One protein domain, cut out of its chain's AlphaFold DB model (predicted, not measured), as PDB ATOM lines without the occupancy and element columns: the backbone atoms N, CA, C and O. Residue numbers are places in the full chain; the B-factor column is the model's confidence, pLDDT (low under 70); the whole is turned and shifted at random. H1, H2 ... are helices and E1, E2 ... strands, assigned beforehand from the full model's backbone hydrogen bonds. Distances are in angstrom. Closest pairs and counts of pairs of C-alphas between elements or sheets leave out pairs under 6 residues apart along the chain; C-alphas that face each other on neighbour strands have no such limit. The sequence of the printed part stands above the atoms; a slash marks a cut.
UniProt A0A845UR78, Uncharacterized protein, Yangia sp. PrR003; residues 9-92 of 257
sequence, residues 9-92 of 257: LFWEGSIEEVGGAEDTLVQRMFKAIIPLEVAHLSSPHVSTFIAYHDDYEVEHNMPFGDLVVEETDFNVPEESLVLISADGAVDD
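AT A GLANCE: This is residues 9 to 92 of the 257 residues of an uncharacterized protein of Yangia sp. PrR003 (UniProt A0A845UR78). A small sheet of three strands, E1, E4 and E2, stands in the middle, with two short helices set at its two ends along the longest axis: H1 at one end, H2 with the little strand E3 at the other. The long opening stretch, residues 9 to 24, has no named element and runs past the E1 edge of the sheet, where residues 16 to 17 pair with residues 41 to 42 of E1. The printed part has 84 residues, with two named helices and four named strands in the order H1 E1 E2 E3 H2 E4; the sheet's order is E1 E4 E2, mixed. The class is mixed, helices and strands, with under half of the residues in named elements. The whole is compact, with a radius of gyration of the C-alphas of 12.3 A and spans of 35 by 27 by 20 A.

IN THESE COORDINATES: Start at C-alpha 9, at (151.641, 189.343, 207.071), and go along to C-alpha 25 at (164.657, 210.536, 212.810), where H1 begins; it covers residues 25 to 31 and is 10.2 A long. Next come E1, residues 38 to 43, 15.9 A, and E2, residues 49 to 53, 13.9 A. E3 is residues 57 to 59, 5.6 A, and H2 is residues 64 to 71, 10.5 A. Last, E4 takes residues 81 to 86, 16.4 A, and ends at C-alpha 86, (156.421, 197.877, 215.543).

HOW THE PARTS SIT: Look first at E4, the inner strand. E1, an edge strand, is its parallel neighbour at 27 degrees, with N 39 and O 81 at 2.8 A, within hydrogen-bond range. E2, the other edge strand, is antiparallel to E4 at 165 degrees, with N 84 and O 50 at 2.8 A, also within range. H1 is on the sheet but only grazes it, with its residues 26 to 31; the C-alphas of Gln 27 and Val 38 are the closest of H1 and E1, 6.4 A apart. H2 is on the sheet too and only grazes it, with its residues 64 to 68; its closest C-alphas with E2 are Phe 64 and His 53, 7.1 A. E3 pairs with no named strand, but its residues 57 to 59 pair antiparallel with residues 62 to 63. The closest C-alphas of E3 and H2 are Val 58 and Phe 64, 5.9 A. H1 and H2 are apart. In both helices each O i to N i+4 pair is within hydrogen-bond range.

THE WHOLE: The two C-alphas farthest apart are those of His 60 and Asp 92, 37.5 A. The printed part has no cut, and no link between named elements is long. Confidence is low, under 70, at residues 19 to 23; the mean pLDDT of the printed part is 85.1.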
ATOM      1  N   LEU A   9     151.917 188.024 206.497       82.81
ATOM      2  CA  LEU A   9     151.641 189.343 207.071       82.81
ATOM      3  C   LEU A   9     151.323 190.392 206.001       82.81
ATOM      4  O   LEU A   9     150.469 191.241 206.246       82.81
ATOM      5  N   PHE A  10     151.968 190.316 204.833       83.75
ATOM      6  CA  PHE A  10     151.605 191.137 203.676       83.75
ATOM      7  C   PHE A  10     150.186 190.807 203.187       83.75
ATOM      8  O   PHE A  10     149.355 191.702 203.080       83.75
ATOM      9  N   TRP A  11     149.856 189.522 203.017       82.31
ATOM     10  CA  TRP A  11     148.520 189.083 202.582       82.31
ATOM     11  C   TRP A  11     147.383 189.446 203.538       82.31
ATOM     12  O   TRP A  11     146.258 189.685 203.104       82.31
ATOM     13  N   GLU A  12     147.648 189.464 204.842       85.75
ATOM     14  CA  GLU A  12     146.666 189.871 205.852       85.75
ATOM     15  C   GLU A  12     146.461 191.393 205.911       85.75
ATOM     16  O   GLU A  12     145.588 191.853 206.648       85.75
ATOM     17  N   GLY A  13     147.237 192.174 205.147       80.94
ATOM     18  CA  GLY A  13     147.231 193.636 205.218       80.94
ATOM     19  C   GLY A  13     147.794 194.162 206.538       80.94
ATOM     20  O   GLY A  13     147.478 195.269 206.951       80.94
ATOM     21  N   SER A  14     148.609 193.360 207.227       84.62
ATOM     22  CA  SER A  14     149.177 193.683 208.541       84.62
ATOM     23  C   SER A  14     150.503 194.444 208.444       84.62
ATOM     24  O   SER A  14     151.227 194.552 209.441       84.62
ATOM     25  N   ILE A  15     150.873 194.894 207.246       86.25
ATOM     26  CA  ILE A  15     152.053 195.711 206.985       86.25
ATOM     27  C   ILE A  15     151.586 196.969 206.262       86.25
ATOM     28  O   ILE A  15     151.008 196.883 205.185       86.25
ATOM     29  N   GLU A  16     151.843 198.124 206.867       85.69
ATOM     30  CA  GLU A  16     151.405 199.427 206.360       85.69
ATOM     31  C   GLU A  16     152.600 200.372 206.207       85.69
ATOM     32  O   GLU A  16     153.552 200.322 206.994       85.69
ATOM     33  N   GLU A  17     152.552 201.255 205.210       84.25
ATOM     34  CA  GLU A  17     153.552 202.310 205.045       84.25
ATOM     35  C   GLU A  17     153.521 203.265 206.246       84.25
ATOM     36  O   GLU A  17     152.476 203.806 206.618       84.25
ATOM     37  N   VAL A  18     154.689 203.515 206.836       79.12
ATOM     38  CA  VAL A  18     154.846 204.624 207.777       79.12
ATOM     39  C   VAL A  18     155.046 205.863 206.920       79.12
ATOM     40  O   VAL A  18     156.122 206.044 206.362       79.12
ATOM     41  N   GLY A  19     153.975 206.647 206.754       65.12
ATOM     42  CA  GLY A  19     153.881 207.662 205.701       65.12
ATOM     43  C   GLY A  19     155.120 208.544 205.533       65.12
ATOM     44  O   GLY A  19     155.744 208.924 206.516       65.12
ATOM     45  N   GLY A  20     155.427 208.901 204.283       56.28
ATOM     46  CA  GLY A  20     156.437 209.895 203.915       56.28
ATOM     47  C   GLY A  20     157.826 209.600 204.483       56.28
ATOM     48  O   GLY A  20     158.226 210.184 205.488       56.28
ATOM     49  N   ALA A  21     158.586 208.752 203.786       50.81
ATOM     50  CA  ALA A  21     159.939 208.326 204.155       50.81
ATOM     51  C   ALA A  21     160.863 209.478 204.641       50.81
ATOM     52  O   ALA A  21     161.690 209.306 205.530       50.81
ATOM     53  N   GLU A  22     160.710 210.707 204.145       51.81
ATOM     54  CA  GLU A  22     161.616 211.814 204.479       51.81
ATOM     55  C   GLU A  22     161.586 212.317 205.943       51.81
ATOM     56  O   GLU A  22     162.551 212.958 206.369       51.81
ATOM     57  N   ASP A  23     160.569 211.997 206.755       61.44
ATOM     58  CA  ASP A  23     160.355 212.689 208.041       61.44
ATOM     59  C   ASP A  23     160.835 211.950 209.306       61.44
ATOM     60  O   ASP A  23     160.841 212.524 210.407       61.44
ATOM     61  N   THR A  24     161.300 210.699 209.211       82.88
ATOM     62  CA  THR A  24     161.710 209.956 210.419       82.88
ATOM     63  C   THR A  24     163.118 210.328 210.898       82.88
ATOM     64  O   THR A  24     164.032 210.644 210.130       82.88
ATOM     65  N   LEU A  25     163.333 210.300 212.220       87.69
ATOM     66  CA  LEU A  25     164.657 210.536 212.810       87.69
ATOM     67  C   LEU A  25     165.685 209.498 212.333       87.69
ATOM     68  O   LEU A  25     166.819 209.858 212.029       87.69
ATOM     69  N   VAL A  26     165.266 208.232 212.229       90.12
ATOM     70  CA  VAL A  26     166.096 207.114 211.756       90.12
ATOM     71  C   VAL A  26     166.577 207.362 210.331       90.12
ATOM     72  O   VAL A  26     167.775 207.269 210.081       90.12
ATOM     73  N   GLN A  27     165.682 207.734 209.417       87.56
ATOM     74  CA  GLN A  27     166.044 207.959 208.021       87.56
ATOM     75  C   GLN A  27     167.004 209.134 207.851       87.56
ATOM     76  O   GLN A  27     168.007 209.006 207.152       87.56
ATOM     77  N   ARG A  28     166.759 210.254 208.543       87.50
ATOM     78  CA  ARG A  28     167.663 211.417 208.512       87.50
ATOM     79  C   ARG A  28     169.060 211.075 209.030       87.50
ATOM     80  O   ARG A  28     170.047 211.448 208.404       87.50
ATOM     81  N   MET A  29     169.146 210.352 210.147       90.69
ATOM     82  CA  MET A  29     170.424 209.890 210.695       90.69
ATOM     83  C   MET A  29     171.130 208.907 209.760       90.69
ATOM     84  O   MET A  29     172.334 209.023 209.559       90.69
ATOM     85  N   PHE A  30     170.396 207.953 209.188       90.81
ATOM     86  CA  PHE A  30     170.954 206.944 208.294       90.81
ATOM     87  C   PHE A  30     171.479 207.560 206.994       90.81
ATOM     88  O   PHE A  30     172.647 207.349 206.676       90.81
ATOM     89  N   LYS A  31     170.683 208.405 206.318       87.69
ATOM     90  CA  LYS A  31     171.078 209.096 205.075       87.69
ATOM     91  C   LYS A  31     172.318 209.981 205.242       87.69
ATOM     92  O   LYS A  31     173.056 210.196 204.288       87.69
ATOM     93  N   ALA A  32     172.578 210.476 206.454       86.19
ATOM     94  CA  ALA A  32     173.783 211.246 206.759       86.19
ATOM     95  C   ALA A  32     175.058 210.393 206.902       86.19
ATOM     96  O   ALA A  32     176.156 210.946 206.919       86.19
ATOM     97  N   ILE A  33     174.922 209.071 207.044       88.38
ATOM     98  CA  ILE A  33     176.033 208.121 207.185       88.38
ATOM     99  C   ILE A  33     176.224 207.335 205.884       88.38
ATOM    100  O   ILE A  33     177.351 207.165 205.422       88.38
ATOM    101  N   ILE A  34     175.124 206.854 205.306       86.94
ATOM    102  CA  ILE A  34     175.080 206.055 204.084       86.94
ATOM    103  C   ILE A  34     173.992 206.656 203.178       86.94
ATOM    104  O   ILE A  34     172.841 206.713 203.605       86.94
ATOM    105  N   PRO A  35     174.295 207.072 201.936       84.88
ATOM    106  CA  PRO A  35     173.326 207.630 200.994       84.88
ATOM    107  C   PRO A  35     172.490 206.532 200.313       84.88
ATOM    108  O   PRO A  35     172.328 206.531 199.099       84.88
ATOM    109  N   LEU A  36     171.987 205.582 201.098       86.50
ATOM    110  CA  LEU A  36     170.989 204.615 200.656       86.50
ATOM    111  C   LEU A  36     169.618 205.047 201.170       86.50
ATOM    112  O   LEU A  36     169.487 205.715 202.204       86.50
ATOM    113  N   GLU A  37     168.583 204.664 200.438       87.69
ATOM    114  CA  GLU A  37     167.211 204.908 200.858       87.69
ATOM    115  C   GLU A  37     166.767 203.868 201.891       87.69
ATOM    116  O   GLU A  37     167.257 202.736 201.920       87.69
ATOM    117  N   VAL A  38     165.832 204.265 202.755       88.94
ATOM    118  CA  VAL A  38     165.174 203.351 203.688       88.94
ATOM    119  C   VAL A  38     163.678 203.407 203.425       88.94
ATOM    120  O   VAL A  38     163.051 204.444 203.623       88.94
ATOM    121  N   ALA A  39     163.108 202.295 202.982       89.12
ATOM    122  CA  ALA A  39     161.671 202.094 202.902       89.12
ATOM    123  C   ALA A  39     161.144 201.732 204.297       89.12
ATOM    124  O   ALA A  39     161.512 200.692 204.849       89.12
ATOM    125  N   HIS A  40     160.312 202.585 204.901       88.88
ATOM    126  CA  HIS A  40     159.832 202.380 206.270       88.88
ATOM    127  C   HIS A  40     158.381 201.896 206.294       88.88
ATOM    128  O   HIS A  40     157.447 202.604 205.931       88.88
ATOM    129  N   LEU A  41     158.203 200.674 206.785       89.56
ATOM    130  CA  LEU A  41     156.918 200.022 206.998       89.56
ATOM    131  C   LEU A  41     156.675 199.783 208.498       89.56
ATOM    132  O   LEU A  41     157.596 199.767 209.325       89.56
ATOM    133  N   SER A  42     155.423 199.551 208.867       89.50
ATOM    134  CA  SER A  42     155.003 199.203 210.223       89.50
ATOM    135  C   SER A  42     154.189 197.922 210.234       89.50
ATOM    136  O   SER A  42     153.527 197.585 209.259       89.50
ATOM    137  N   SER A  43     154.265 197.178 211.337       89.31
ATOM    138  CA  SER A  43     153.428 196.002 211.553       89.31
ATOM    139  C   SER A  43     153.182 195.757 213.043       89.31
ATOM    140  O   SER A  43     154.141 195.761 213.824       89.31
ATOM    141  N   PRO A  44     151.944 195.435 213.468       86.12
ATOM    142  CA  PRO A  44     151.657 195.063 214.854       86.12
ATOM    143  C   PRO A  44     152.275 193.709 215.247       86.12
ATOM    144  O   PRO A  44     152.359 193.380 216.432       86.12
ATOM    145  N   HIS A  45     152.738 192.913 214.276       86.00
ATOM    146  CA  HIS A  45     153.373 191.611 214.513       86.00
ATOM    147  C   HIS A  45     154.884 191.706 214.754       86.00
ATOM    148  O   HIS A  45     155.525 190.720 215.140       86.00
ATOM    149  N   VAL A  46     155.469 192.890 214.561       84.62
ATOM    150  CA  VAL A  46     156.874 193.157 214.853       84.62
ATOM    151  C   VAL A  46     156.988 193.741 216.257       84.62
ATOM    152  O   VAL A  46     156.389 194.753 216.584       84.62
ATOM    153  N   SER A  47     157.782 193.095 217.115       81.75
ATOM    154  CA  SER A  47     157.939 193.521 218.518       81.75
ATOM    155  C   SER A  47     158.847 194.739 218.710       81.75
ATOM    156  O   SER A  47     158.740 195.431 219.716       81.75
ATOM    157  N   THR A  48     159.785 194.967 217.789       84.31
ATOM    158  CA  THR A  48     160.742 196.083 217.844       84.31
ATOM    159  C   THR A  48     160.963 196.632 216.444       84.31
ATOM    160  O   THR A  48     160.340 197.619 216.066       84.31
ATOM    161  N   PHE A  49     161.810 195.969 215.663       89.69
ATOM    162  CA  PHE A  49     161.972 196.198 214.236       89.69
ATOM    163  C   PHE A  49     162.691 195.009 213.589       89.69
ATOM    164  O   PHE A  49     163.294 194.183 214.280       89.69
ATOM    165  N   ILE A  50     162.630 194.940 212.268       89.62
ATOM    166  CA  ILE A  50     163.426 194.067 211.403       89.62
ATOM    167  C   ILE A  50     163.824 194.869 210.166       89.62
ATOM    168  O   ILE A  50     163.098 195.782 209.778       89.62
ATOM    169  N   ALA A  51     164.962 194.544 209.564       90.94
ATOM    170  CA  ALA A  51     165.404 195.180 208.332       90.94
ATOM    171  C   ALA A  51     165.898 194.132 207.336       90.94
ATOM    172  O   ALA A  51     166.501 193.137 207.749       90.94
ATOM    173  N   TYR A  52     165.636 194.381 206.058       91.12
ATOM    174  CA  TYR A  52     166.069 193.564 204.930       91.12
ATOM    175  C   TYR A  52     166.592 194.468 203.819       91.12
ATOM    176  O   TYR A  52     166.129 195.597 203.685       91.12
ATOM    177  N   HIS A  53     167.529 193.965 203.023       92.12
ATOM    178  CA  HIS A  53     167.813 194.549 201.711       92.12
ATOM    179  C   HIS A  53     166.633 194.317 200.779       92.12
ATOM    180  O   HIS A  53     165.942 193.303 200.915       92.12
ATOM    181  N   ASP A  54     166.404 195.237 199.848       91.81
ATOM    182  CA  ASP A  54     165.419 195.068 198.779       91.81
ATOM    183  C   ASP A  54     165.662 193.763 198.007       91.81
ATOM    184  O   ASP A  54     164.728 193.015 197.727       91.81
ATOM    185  N   ASP A  55     166.920 193.401 197.781       91.44
ATOM    186  CA  ASP A  55     167.279 192.177 197.071       91.44
ATOM    187  C   ASP A  55     167.354 190.903 197.936       91.44
ATOM    188  O   ASP A  55     167.764 189.839 197.462       91.44
ATOM    189  N   TYR A  56     166.930 190.968 199.202       90.44
ATOM    190  CA  TYR A  56     166.892 189.796 200.074       90.44
ATOM    191  C   TYR A  56     165.901 188.746 199.546       90.44
ATOM    192  O   TYR A  56     164.692 188.966 199.539       90.44
ATOM    193  N   GLU A  57     166.403 187.576 199.146       88.56
ATOM    194  CA  GLU A  57     165.573 186.498 198.596       88.56
ATOM    195  C   GLU A  57     164.674 185.877 199.686       88.56
ATOM    196  O   GLU A  57     165.137 185.158 200.578       88.56
ATOM    197  N   VAL A  58     163.365 186.151 199.622       86.88
ATOM    198  CA  VAL A  58     162.366 185.611 200.567       86.88
ATOM    199  C   VAL A  58     161.769 184.282 200.117       86.88
ATOM    200  O   VAL A  58     161.449 183.432 200.955       86.88
ATOM    201  N   GLU A  59     161.647 184.091 198.808       82.81
ATOM    202  CA  GLU A  59     161.291 182.846 198.130       82.81
ATOM    203  C   GLU A  59     162.129 182.728 196.852       82.81
ATOM    204  O   GLU A  59     162.751 183.698 196.432       82.81
ATOM    205  N   HIS A  60     162.170 181.543 196.236       82.88
ATOM    206  CA  HIS A  60     163.038 181.311 195.083       82.88
ATOM    207  C   HIS A  60     162.763 182.307 193.943       82.88
ATOM    208  O   HIS A  60     161.673 182.285 193.367       82.88
ATOM    209  N   ASN A  61     163.769 183.114 193.593       85.06
ATOM    210  CA  ASN A  61     163.688 184.229 192.638       85.06
ATOM    211  C   ASN A  61     162.646 185.304 193.006       85.06
ATOM    212  O   ASN A  61     162.047 185.899 192.115       85.06
ATOM    213  N   MET A  62     162.414 185.533 194.299       88.56
ATOM    214  CA  MET A  62     161.536 186.589 194.806       88.56
ATOM    215  C   MET A  62     162.322 187.471 195.786       88.56
ATOM    216  O   MET A  62     162.455 187.111 196.963       88.56
ATOM    217  N   PRO A  63     162.883 188.591 195.299       92.00
ATOM    218  CA  PRO A  63     163.421 189.663 196.129       92.00
ATOM    219  C   PRO A  63     162.384 190.217 197.106       92.00
ATOM    220  O   PRO A  63     161.175 190.171 196.868       92.00
ATOM    221  N   PHE A  64     162.854 190.765 198.221       91.06
ATOM    222  CA  PHE A  64     161.972 191.332 199.231       91.06
ATOM    223  C   PHE A  64     161.294 192.618 198.760       91.06
ATOM    224  O   PHE A  64     160.117 192.814 199.045       91.06
ATOM    225  N   GLY A  65     162.013 193.469 198.029       91.00
ATOM    226  CA  GLY A  65     161.480 194.680 197.413       91.00
ATOM    227  C   GLY A  65     160.337 194.358 196.456       91.00
ATOM    228  O   GLY A  65     159.274 194.960 196.570       91.00
ATOM    229  N   ASP A  66     160.507 193.333 195.618       91.44
ATOM    230  CA  ASP A  66     159.454 192.851 194.718       91.44
ATOM    231  C   ASP A  66     158.235 192.357 195.499       91.44
ATOM    232  O   ASP A  66     157.119 192.748 195.182       91.44
ATOM    233  N   LEU A  67     158.426 191.573 196.570       90.38
ATOM    234  CA  LEU A  67     157.311 191.149 197.425       90.38
ATOM    235  C   LEU A  67     156.553 192.353 198.012       90.38
ATOM    236  O   LEU A  67     155.327 192.335 198.071       90.38
ATOM    237  N   VAL A  68     157.263 193.393 198.457       89.75
ATOM    238  CA  VAL A  68     156.629 194.612 198.981       89.75
ATOM    239  C   VAL A  68     155.841 195.316 197.878       89.75
ATOM    240  O   VAL A  68     154.697 195.683 198.115       89.75
ATOM    241  N   VAL A  69     156.415 195.480 196.686       90.62
ATOM    242  CA  VAL A  69     155.760 196.143 195.543       90.62
ATOM    243  C   VAL A  69     154.569 195.335 195.012       90.62
ATOM    244  O   VAL A  69     153.591 195.912 194.550       90.62
ATOM    245  N   GLU A  70     154.629 194.004 195.054       88.62
ATOM    246  CA  GLU A  70     153.531 193.139 194.607       88.62
ATOM    247  C   GLU A  70     152.361 193.131 195.594       88.62
ATOM    248  O   GLU A  70     151.201 193.103 195.177       88.62
ATOM    249  N   GLU A  71     152.650 193.138 196.897       88.69
ATOM    250  CA  GLU A  71     151.635 192.968 197.942       88.69
ATOM    251  C   GLU A  71     151.181 194.291 198.577       88.69
ATOM    252  O   GLU A  71     150.251 194.310 199.386       88.69
ATOM    253  N   THR A  72     151.820 195.409 198.229       82.88
ATOM    254  CA  THR A  72     151.468 196.755 198.700       82.88
ATOM    255  C   THR A  72     151.514 197.756 197.548       82.88
ATOM    256  O   THR A  72     152.189 197.536 196.553       82.88
ATOM    257  N   ASP A  73     150.859 198.909 197.691       80.69
ATOM    258  CA  ASP A  73     150.975 200.008 196.714       80.69
ATOM    259  C   ASP A  73     152.277 200.831 196.886       80.69
ATOM    260  O   ASP A  73     152.426 201.909 196.303       80.69
ATOM    261  N   PHE A  74     153.213 200.365 197.722       83.75
ATOM    262  CA  PHE A  74     154.440 201.079 198.058       83.75
ATOM    263  C   PHE A  74     155.572 200.745 197.085       83.75
ATOM    264  O   PHE A  74     155.911 199.584 196.865       83.75
ATOM    265  N   ASN A  75     156.223 201.779 196.553       85.94
ATOM    266  CA  ASN A  75     157.390 201.613 195.696       85.94
ATOM    267  C   ASN A  75     158.672 201.517 196.533       85.94
ATOM    268  O   ASN A  75     159.077 202.500 197.155       85.94
ATOM    269  N   VAL A  76     159.342 200.364 196.498       88.38
ATOM    270  CA  VAL A  76     160.655 200.180 197.128       88.38
ATOM    271  C   VAL A  76     161.752 200.659 196.169       88.38
ATOM    272  O   VAL A  76     161.817 200.156 195.049       88.38
ATOM    273  N   PRO A  77     162.602 201.632 196.554       87.44
ATOM    274  CA  PRO A  77     163.733 202.047 195.726       87.44
ATOM    275  C   PRO A  77     164.738 200.902 195.533       87.44
ATOM    276  O   PRO A  77     164.961 200.119 196.458       87.44
ATOM    277  N   GLU A  78     165.370 200.831 194.362       84.12
ATOM    278  CA  GLU A  78     166.479 199.898 194.122       84.12
ATOM    279  C   GLU A  78     167.653 200.194 195.070       84.12
ATOM    280  O   GLU A  78     167.895 201.352 195.428       84.12
ATOM    281  N   GLU A  79     168.377 199.147 195.476       85.31
ATOM    282  CA  GLU A  79     169.517 199.228 196.403       85.31
ATOM    283  C   GLU A  79     169.157 199.838 197.775       85.31
ATOM    284  O   GLU A  79     169.981 200.475 198.440       85.31
ATOM    285  N   SER A  80     167.915 199.661 198.223       90.25
ATOM    286  CA  SER A  80     167.432 200.217 199.487       90.25
ATOM    287  C   SER A  80     167.364 199.191 200.617       90.25
ATOM    288  O   SER A  80     167.418 197.975 200.435       90.25
ATOM    289  N   LEU A  81     167.222 199.704 201.840       92.38
ATOM    290  CA  LEU A  81     166.863 198.894 202.997       92.38
ATOM    291  C   LEU A  81     165.372 199.042 203.288       92.38
ATOM    292  O   LEU A  81     164.865 200.149 203.434       92.38
ATOM    293  N   VAL A  82     164.678 197.931 203.492       91.75
ATOM    294  CA  VAL A  82     163.304 197.921 203.992       91.75
ATOM    295  C   VAL A  82     163.324 197.699 205.502       91.75
ATOM    296  O   VAL A  82     163.705 196.632 205.985       91.75
ATOM    297  N   LEU A  83     162.897 198.705 206.264       92.06
ATOM    298  CA  LEU A  83     162.740 198.665 207.717       92.06
ATOM    299  C   LEU A  83     161.268 198.436 208.067       92.06
ATOM    300  O   LEU A  83     160.436 199.296 207.804       92.06
ATOM    301  N   ILE A  84     160.949 197.339 208.756       91.25
ATOM    302  CA  ILE A  84     159.619 197.118 209.340       91.25
ATOM    303  C   ILE A  84     159.713 197.328 210.849       91.25
ATOM    304  O   ILE A  84     160.406 196.578 211.540       91.25
ATOM    305  N   SER A  85     159.026 198.337 211.380       90.69
ATOM    306  CA  SER A  85     158.969 198.627 212.820       90.69
ATOM    307  C   SER A  85     157.666 198.147 213.461       90.69
ATOM    308  O   SER A  85     156.680 197.889 212.777       90.69
ATOM    309  N   ALA A  86     157.662 198.038 214.790       87.56
ATOM    310  CA  ALA A  86     156.421 197.877 215.543       87.56
ATOM    311  C   ALA A  86     155.460 199.048 215.264       87.56
ATOM    312  O   ALA A  86     155.900 200.196 215.161       87.56
ATOM    313  N   ASP A  87     154.166 198.755 215.167       81.19
ATOM    314  CA  ASP A  87     153.136 199.781 214.978       81.19
ATOM    315  C   ASP A  87     153.134 200.815 216.126       81.19
ATOM    316  O   ASP A  87     153.364 200.484 217.294       81.19
ATOM    317  N   GLY A  88     152.936 202.089 215.780       73.62
ATOM    318  CA  GLY A  88     152.969 203.220 216.713       73.62
ATOM    319  C   GLY A  88     154.322 203.478 217.393       73.62
ATOM    320  O   GLY A  88     154.381 204.247 218.358       73.62
ATOM    321  N   ALA A  89     155.412 202.850 216.938       75.00
ATOM    322  CA  ALA A  89     156.734 203.060 217.515       75.00
ATOM    323  C   ALA A  89     157.230 204.491 217.260       75.00
ATOM    324  O   ALA A  89     157.552 204.866 216.135       75.00
ATOM    325  N   VAL A  90     157.353 205.276 218.331       74.88
ATOM    326  CA  VAL A  90     158.037 206.572 218.303       74.88
ATOM    327  C   VAL A  90     159.476 206.358 218.739       74.88
ATOM    328  O   VAL A  90     159.727 205.885 219.848       74.88
ATOM    329  N   ASP A  91     160.418 206.708 217.869       81.19
ATOM    330  CA  ASP A  91     161.832 206.597 218.194       81.19
ATOM    331  C   ASP A  91     162.326 207.800 218.999       81.19
ATOM    332  O   ASP A  91     162.250 208.947 218.553       81.19
ATOM    333  N   ASP A  92     162.886 207.522 220.176       89.69
ATOM    334  CA  ASP A  92     163.754 208.474 220.857       89.69
ATOM    335  C   ASP A  92     165.171 208.424 220.255       89.69
ATOM    336  O   ASP A  92     165.501 207.569 219.431       89.69
TER     337      ASP A  92